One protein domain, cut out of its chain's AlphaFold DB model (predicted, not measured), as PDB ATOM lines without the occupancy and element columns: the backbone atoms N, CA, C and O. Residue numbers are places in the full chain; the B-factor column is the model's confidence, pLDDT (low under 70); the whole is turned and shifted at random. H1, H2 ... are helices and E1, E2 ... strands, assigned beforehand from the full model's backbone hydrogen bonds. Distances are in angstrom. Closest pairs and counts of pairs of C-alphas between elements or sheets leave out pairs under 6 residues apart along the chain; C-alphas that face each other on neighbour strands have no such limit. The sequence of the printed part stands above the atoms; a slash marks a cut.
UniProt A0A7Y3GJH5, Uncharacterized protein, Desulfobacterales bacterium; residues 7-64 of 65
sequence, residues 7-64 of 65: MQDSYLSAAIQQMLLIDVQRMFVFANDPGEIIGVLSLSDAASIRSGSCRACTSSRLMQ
ATOM      1  N   MET A   7     -41.685  24.826  53.898       81.75
ATOM      2  CA  MET A   7     -41.739  26.269  53.639       81.75
ATOM      3  C   MET A   7     -40.752  26.666  52.541       81.75
ATOM      4  O   MET A   7     -39.645  26.121  52.492       81.75
ATOM      5  N   GLN A   8     -41.117  27.662  51.732       83.88
ATOM      6  CA  GLN A   8     -40.295  28.194  50.638       83.88
ATOM      7  C   GLN A   8     -38.844  28.513  51.038       83.88
ATOM      8  O   GLN A   8     -37.921  28.211  50.287       83.88
ATOM      9  N   ASP A   9     -38.637  29.083  52.227       84.25
ATOM     10  CA  ASP A   9     -37.318  29.549  52.679       84.25
ATOM     11  C   ASP A   9     -36.438  28.425  53.262       84.25
ATOM     12  O   ASP A   9     -35.325  28.658  53.738       84.25
ATOM     13  N   SER A  10     -36.919  27.181  53.228       83.81
ATOM     14  CA  SER A  10     -36.164  26.023  53.704       83.81
ATOM     15  C   SER A  10     -35.067  25.634  52.715       83.81
ATOM     16  O   SER A  10     -35.261  25.632  51.500       83.81
ATOM     17  N   TYR A  11     -33.919  25.181  53.225       88.25
ATOM     18  CA  TYR A  11     -32.894  24.599  52.362       88.25
ATOM     19  C   TYR A  11     -33.418  23.358  51.632       88.25
ATOM     20  O   TYR A  11     -33.907  22.409  52.250       88.25
ATOM     21  N   LEU A  12     -33.198  23.312  50.317       85.12
ATOM     22  CA  LEU A  12     -33.551  22.164  49.481       85.12
ATOM     23  C   LEU A  12     -32.927  20.852  49.990       85.12
ATOM     24  O   LEU A  12     -33.562  19.803  49.947       85.12
ATOM     25  N   SER A  13     -31.696  20.896  50.507       87.25
ATOM     26  CA  SER A  13     -31.035  19.726  51.098       87.25
ATOM     27  C   SER A  13     -31.786  19.178  52.312       87.25
ATOM     28  O   SER A  13     -31.914  17.961  52.438       87.25
ATOM     29  N   ALA A  14     -32.324  20.053  53.166       89.31
ATOM     30  CA  ALA A  14     -33.116  19.659  54.325       89.31
ATOM     31  C   ALA A  14     -34.454  19.036  53.901       89.31
ATOM     32  O   ALA A  14     -34.871  18.032  54.478       89.31
ATOM     33  N   ALA A  15     -35.094  19.581  52.862       89.69
ATOM     34  CA  ALA A  15     -36.318  19.019  52.293       89.69
ATOM     35  C   ALA A  15     -36.074  17.618  51.706       89.69
ATOM     36  O   ALA A  15     -36.747  16.663  52.079       89.69
ATOM     37  N   ILE A  16     -35.044  17.461  50.864       86.62
ATOM     38  CA  ILE A  16     -34.666  16.164  50.273       86.62
ATOM     39  C   ILE A  16     -34.319  15.143  51.362       86.62
ATOM     40  O   ILE A  16     -34.736  13.989  51.277       86.62
ATOM     41  N   GLN A  17     -33.582  15.548  52.398       88.00
ATOM     42  CA  GLN A  17     -33.271  14.668  53.523       88.00
ATOM     43  C   GLN A  17     -34.548  14.189  54.223       88.00
ATOM     44  O   GLN A  17     -34.671  12.998  54.498       88.00
ATOM     45  N   GLN A  18     -35.515  15.079  54.474       88.88
ATOM     46  CA  GLN A  18     -36.802  14.686  55.050       88.88
ATOM     47  C   GLN A  18     -37.556  13.715  54.143       88.88
ATOM     48  O   GLN A  18     -38.025  12.696  54.638       88.88
ATOM     49  N   MET A  19     -37.611  13.982  52.835       88.44
ATOM     50  CA  MET A  19     -38.246  13.097  51.852       88.44
ATOM     51  C   MET A  19     -37.689  11.672  51.910       88.44
ATOM     52  O   MET A  19     -38.457  10.716  51.902       88.44
ATOM     53  N   LEU A  20     -36.364  11.530  52.033       85.88
ATOM     54  CA  LEU A  20     -35.701  10.230  52.171       85.88
ATOM     55  C   LEU A  20     -35.972   9.567  53.528       85.88
ATOM     56  O   LEU A  20     -36.169   8.359  53.584       85.88
ATOM     57  N   LEU A  21     -35.982  10.340  54.621       88.06
ATOM     58  CA  LEU A  21     -36.195   9.816  55.974       88.06
ATOM     59  C   LEU A  21     -37.615   9.290  56.200       88.06
ATOM     60  O   LEU A  21     -37.789   8.339  56.958       88.06
ATOM     61  N   ILE A  22     -38.621   9.912  55.581       86.94
ATOM     62  CA  ILE A  22     -40.033   9.519  55.735       86.94
ATOM     63  C   ILE A  22     -40.584   8.757  54.521       86.94
ATOM     64  O   ILE A  22     -41.786   8.525  54.452       86.94
ATOM     65  N   ASP A  23     -39.707   8.388  53.583       84.06
ATOM     66  CA  ASP A  23     -40.014   7.649  52.352       84.06
ATOM     67  C   ASP A  23     -41.162   8.260  51.522       84.06
ATOM     68  O   ASP A  23     -42.092   7.584  51.080       84.06
ATOM     69  N   VAL A  24     -41.111   9.580  51.303       86.56
ATOM     70  CA  VAL A  24     -42.057  10.286  50.424       86.56
ATOM     71  C   VAL A  24     -41.368  10.806  49.175       86.56
ATOM     72  O   VAL A  24     -40.284  11.379  49.206       86.56
ATOM     73  N   GLN A  25     -42.043  10.659  48.038       86.62
ATOM     74  CA  GLN A  25     -41.512  11.105  46.749       86.62
ATOM     75  C   GLN A  25     -41.887  12.543  46.396       86.62
ATOM     76  O   GLN A  25     -41.272  13.117  45.494       86.62
ATOM     77  N   ARG A  26     -42.894  13.113  47.069       89.44
ATOM     78  CA  ARG A  26     -43.404  14.465  46.827       89.44
ATOM     79  C   ARG A  26     -43.757  15.164  48.133       89.44
ATOM     80  O   ARG A  26     -44.281  14.527  49.042       89.44
ATOM     81  N   MET A  27     -43.501  16.464  48.177       89.88
ATOM     82  CA  MET A  27     -43.922  17.379  49.237       89.88
ATOM     83  C   MET A  27     -44.530  18.628  48.606       89.88
ATOM     84  O   MET A  27     -44.076  19.070  47.545       89.88
ATOM     85  N   PHE A  28     -45.544  19.196  49.250       90.75
ATOM     86  CA  PHE A  28     -46.069  20.501  48.875       90.75
ATOM     87  C   PHE A  28     -45.201  21.597  49.491       90.75
ATOM     88  O   PHE A  28     -44.708  21.463  50.615       90.75
ATOM     89  N   VAL A  29     -44.985  22.658  48.718       90.00
ATOM     90  CA  VAL A  29     -44.248  23.841  49.155       90.00
ATOM     91  C   VAL A  29     -45.255  24.928  49.476       90.00
ATOM     92  O   VAL A  29     -46.092  25.251  48.630       90.00
ATOM     93  N   PHE A  30     -45.155  25.493  50.673       90.31
ATOM     94  CA  PHE A  30     -46.019  26.574  51.129       90.31
ATOM     95  C   PHE A  30     -45.264  27.891  51.196       90.31
ATOM     96  O   PHE A  30     -44.051  27.929  51.446       90.31
ATOM     97  N   ALA A  31     -46.015  28.969  50.986       85.69
ATOM     98  CA  ALA A  31     -45.582  30.310  51.334       85.69
ATOM     99  C   ALA A  31     -45.591  30.498  52.865       85.69
ATOM    100  O   ALA A  31     -45.668  29.546  53.643       85.69
ATOM    101  N   ASN A  32     -45.525  31.751  53.313       82.56
ATOM    102  CA  ASN A  32     -45.663  32.085  54.732       82.56
ATOM    103  C   ASN A  32     -47.060  31.765  55.292       82.56
ATOM    104  O   ASN A  32     -47.203  31.623  56.505       82.56
ATOM    105  N   ASP A  33     -48.070  31.634  54.427       83.12
ATOM    106  CA  ASP A  33     -49.396  31.141  54.788       83.12
ATOM    107  C   ASP A  33     -49.504  29.630  54.482       83.12
ATOM    108  O   ASP A  33     -49.429  29.238  53.313       83.12
ATOM    109  N   PRO A  34     -49.708  28.757  55.488       75.56
ATOM    110  CA  PRO A  34     -49.915  27.321  55.284       75.56
ATOM    111  C   PRO A  34     -51.229  26.979  54.556       75.56
ATOM    112  O   PRO A  34     -51.483  25.808  54.288       75.56
ATOM    113  N   GLY A  35     -52.081  27.957  54.235       84.56
ATOM    114  CA  GLY A  35     -53.190  27.783  53.293       84.56
ATOM    115  C   GLY A  35     -52.778  27.873  51.817       84.56
ATOM    116  O   GLY A  35     -53.535  27.443  50.946       84.56
ATOM    117  N   GLU A  36     -51.590  28.405  51.524       88.50
ATOM    118  CA  GLU A  36     -51.144  28.718  50.168       88.50
ATOM    119  C   GLU A  36     -50.051  27.752  49.691       88.50
ATOM    120  O   GLU A  36     -48.867  27.891  50.010       88.50
ATOM    121  N   ILE A  37     -50.454  26.775  48.873       90.94
ATOM    122  CA  ILE A  37     -49.521  25.903  48.152       90.94
ATOM    123  C   ILE A  37     -48.973  26.676  46.953       90.94
ATOM    124  O   ILE A  37     -49.697  26.948  45.996       90.94
ATOM    125  N   ILE A  38     -47.677  26.959  46.970       93.12
ATOM    126  CA  ILE A  38     -46.980  27.674  45.892       93.12
ATOM    127  C   ILE A  38     -46.200  26.746  44.961       93.12
ATOM    128  O   ILE A  38     -45.690  27.175  43.927       93.12
ATOM    129  N   GLY A  39     -46.080  25.463  45.308       90.56
ATOM    130  CA  GLY A  39     -45.345  24.521  44.483       90.56
ATOM    131  C   GLY A  39     -45.357  23.089  44.989       90.56
ATOM    132  O   GLY A  39     -45.940  22.751  46.019       90.56
ATOM    133  N   VAL A  40     -44.677  22.236  44.231       91.06
ATOM    134  CA  VAL A  40     -44.466  20.828  44.562       91.06
ATOM    135  C   VAL A  40     -42.989  20.523  44.387       91.06
ATOM    136  O   VAL A  40     -42.413  20.797  43.337       91.06
ATOM    137  N   LEU A  41     -42.386  19.918  45.405       90.19
ATOM    138  CA  LEU A  41     -41.047  19.357  45.327       90.19
ATOM    139  C   LEU A  41     -41.153  17.847  45.117       90.19
ATOM    140  O   LEU A  41     -41.790  17.159  45.915       90.19
ATOM    141  N   SER A  42     -40.503  17.314  44.078       89.38
ATOM    142  CA  SER A  42     -40.380  15.868  43.875       89.38
ATOM    143  C   SER A  42     -38.925  15.397  43.903       89.38
ATOM    144  O   SER A  42     -38.023  16.061  43.383       89.38
ATOM    145  N   LEU A  43     -38.688  14.212  44.479       84.75
ATOM    146  CA  LEU A  43     -37.358  13.587  44.481       84.75
ATOM    147  C   LEU A  43     -36.873  13.286  43.059       84.75
ATOM    148  O   LEU A  43     -35.673  13.331  42.791       84.75
ATOM    149  N   SER A  44     -37.796  12.992  42.144       81.88
ATOM    150  CA  SER A  44     -37.483  12.742  40.737       81.88
ATOM    151  C   SER A  44     -36.939  13.991  40.052       81.88
ATOM    152  O   SER A  44     -35.930  13.890  39.358       81.88
ATOM    153  N   ASP A  45     -37.542  15.159  40.280       82.62
ATOM    154  CA  ASP A  45     -37.072  16.421  39.697       82.62
ATOM    155  C   ASP A  45     -35.711  16.804  40.281       82.62
ATOM    156  O   ASP A  45     -34.760  17.062  39.541       82.62
ATOM    157  N   ALA A  46     -35.574  16.716  41.610       81.94
ATOM    158  CA  ALA A  46     -34.315  16.980  42.303       81.94
ATOM    159  C   ALA A  46     -33.172  16.073  41.808       81.94
ATOM    160  O   ALA A  46     -32.044  16.527  41.600       81.94
ATOM    161  N   ALA A  47     -33.452  14.789  41.583       79.69
ATOM    162  CA  ALA A  47     -32.466  13.855  41.060       79.69
ATOM    163  C   ALA A  47     -32.199  14.031  39.560       79.69
ATOM    164  O   ALA A  47     -31.078  13.797  39.117       79.69
ATOM    165  N   SER A  48     -33.194  14.453  38.778       76.06
ATOM    166  CA  SER A  48     -33.017  14.733  37.349       76.06
ATOM    167  C   SER A  48     -32.057  15.903  37.151       76.06
ATOM    168  O   SER A  48     -31.136  15.801  36.345       76.06
ATOM    169  N   ILE A  49     -32.190  16.953  37.968       76.00
ATOM    170  CA  ILE A  49     -31.295  18.118  37.958       76.00
ATOM    171  C   ILE A  49     -29.863  17.742  38.377       76.00
ATOM    172  O   ILE A  49     -28.904  18.278  37.827       76.00
ATOM    173  N   ARG A  50     -29.689  16.825  39.342       73.50
ATOM    174  CA  ARG A  50     -28.362  16.511  39.910       73.50
ATOM    175  C   ARG A  50     -27.626  15.358  39.210       73.50
ATOM    176  O   ARG A  50     -26.405  15.392  39.114       73.50
ATOM    177  N   SER A  51     -28.335  14.315  38.784       67.94
ATOM    178  CA  SER A  51     -27.747  13.054  38.298       67.94
ATOM    179  C   SER A  51     -28.468  12.448  37.089       67.94
ATOM    180  O   SER A  51     -28.161  11.321  36.704       67.94
ATOM    181  N   GLY A  52     -29.453  13.140  36.507       69.12
ATOM    182  CA  GLY A  52     -30.260  12.659  35.377       69.12
ATOM    183  C   GLY A  52     -31.271  11.557  35.726       69.12
ATOM    184  O   GLY A  52     -32.214  11.318  34.978       69.12
ATOM    185  N   SER A  53     -31.119  10.891  36.873       66.44
ATOM    186  CA  SER A  53     -32.098   9.947  37.413       66.44
ATOM    187  C   SER A  53     -31.951   9.796  38.927       66.44
ATOM    188  O   SER A  53     -30.865   9.972  39.488       66.44
ATOM    189  N   CYS A  54     -33.054   9.458  39.600       67.50
ATOM    190  CA  CYS A  54     -33.039   9.120  41.020       67.50
ATOM    191  C   CYS A  54     -32.562   7.680  41.220       67.50
ATOM    192  O   CYS A  54     -33.226   6.746  40.771       67.50
ATOM    193  N   ARG A  55     -31.444   7.501  41.939       60.59
ATOM    194  CA  ARG A  55     -30.887   6.180  42.290       60.59
ATOM    195  C   ARG A  55     -31.857   5.308  43.099       60.59
ATOM    196  O   ARG A  55     -31.880   4.092  42.927       60.59
ATOM    197  N   ALA A  56     -32.690   5.920  43.943       61.41
ATOM    198  CA  ALA A  56     -33.752   5.195  44.638       61.41
ATOM    199  C   ALA A  56     -34.811   4.694  43.636       61.41
ATOM    200  O   ALA A  56     -35.160   3.516  43.637       61.41
ATOM    201  N   CYS A  57     -35.220   5.538  42.682       60.12
ATOM    202  CA  CYS A  57     -36.193   5.174  41.647       60.12
ATOM    203  C   CYS A  57     -35.637   4.242  40.553       60.12
ATOM    204  O   CYS A  57     -36.424   3.605  39.854       60.12
ATOM    205  N   THR A  58     -34.313   4.143  40.362       58.69
ATOM    206  CA  THR A  58     -33.736   3.164  39.420       58.69
ATOM    207  C   THR A  58     -33.965   1.728  39.881       58.69
ATOM    208  O   THR A  58     -34.221   0.872  39.040       58.69
ATOM    209  N   SER A  59     -33.972   1.471  41.196       54.84
ATOM    210  CA  SER A  59     -34.304   0.141  41.730       54.84
ATOM    211  C   SER A  59     -35.760  -0.245  41.428       54.84
ATOM    212  O   SER A  59     -36.027  -1.356  40.974       54.84
ATOM    213  N   SER A  60     -36.692   0.710  41.540       52.97
ATOM    214  CA  SER A  60     -38.111   0.508  41.225       52.97
ATOM    215  C   SER A  60     -38.385   0.290  39.732       52.97
ATOM    216  O   SER A  60     -39.356  -0.377  39.397       52.97
ATOM    217  N   ARG A  61     -37.553   0.818  38.819       52.25
ATOM    218  CA  ARG A  61     -37.691   0.563  37.367       52.25
ATOM    219  C   ARG A  61     -37.207  -0.825  36.953       52.25
ATOM    220  O   ARG A  61     -37.744  -1.378  36.003       52.25
ATOM    221  N   LEU A  62     -36.219  -1.387  37.649       52.12
ATOM    222  CA  LEU A  62     -35.701  -2.730  37.358       52.12
ATOM    223  C   LEU A  62     -36.629  -3.844  37.865       52.12
ATOM    224  O   LEU A  62     -36.588  -4.948  37.336       52.12
ATOM    225  N   MET A  63     -37.477  -3.549  38.854       44.75
ATOM    226  CA  MET A  63     -38.466  -4.484  39.410       44.75
ATOM    227  C   MET A  63     -39.838  -4.420  38.704       44.75
ATOM    228  O   MET A  63     -40.742  -5.152  39.086       44.75
ATOM    229  N   GLN A  64     -40.021  -3.560  37.691       46.88
ATOM    230  CA  GLN A  64     -41.244  -3.491  36.866       46.88
ATOM    231  C   GLN A  64     -41.136  -4.333  35.584       46.88
ATOM    232  O   GLN A  64     -41.504  -3.879  34.499       46.88
TER     233      GLN A  64
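AT A GLANCE: This is residues 7 to 64 of the 65 residues of an uncharacterized protein of Desulfobacterales bacterium (UniProt A0A7Y3GJH5). A two-stranded hairpin, E1 and E2, has helix H1 loosely over one face near the end with Arg 26 and Ser 42, and two short helices, H2 and H3, lead away from that end as a tail. Hairpin and tail together make the long axis, and residues 58 to 64, of which 58 to 62 belong to H3, stick out at its far end. The printed part has 58 residues, with three named helices and two named strands in the order H1 E1 E2 H2 H3, the sheet antiparallel and the class mixed. It is only just loose, close to compact, with a radius of gyration of the C-alphas of 12.7 A and spans of 40 by 20 by 18 A.

IN THESE COORDINATES: E1 is residues 26 to 30, 13.1 A long, and E2 residues 37 to 42, 14.2 A. H1 is residues 12 to 21, 14.2 A, from C-alpha 12 at (-33.551, 22.164, 49.481). H2 is residues 43 to 51, 11.4 A, and H3 residues 55 to 62, 11.3 A, to C-alpha 62 at (-35.701, -2.730, 37.358).

HOW THE PARTS SIT: E1 and E2 are an antiparallel hairpin at 153 degrees, with N 27 and O 41 within hydrogen-bond range at 2.9 A. The closest C-alphas of H1 and E1, Met 19 and Arg 26, are 7.3 A apart. H1 and H2 are close but not clearly touching, closest at the C-alphas of Ile 16 and Leu 43, 6.9 A, with a steep tilt of 59 degrees, opposite ways. H2 and H3 are close but not clearly touching, with C-alphas 44 and 57 closest at 7.7 A, and about perpendicular at 74 degrees. H1 and H3 are apart. Every O i to N i+4 pair is within range in H1 and H2, and 2 of 4 in H3.

THE WHOLE: The C-alphas of Asp 33 and Leu 62, the two farthest apart, are 40.5 A apart. The printed part has no cut and no long link. Its mean pLDDT is 79.2, and residues 51 to 64 are under 70.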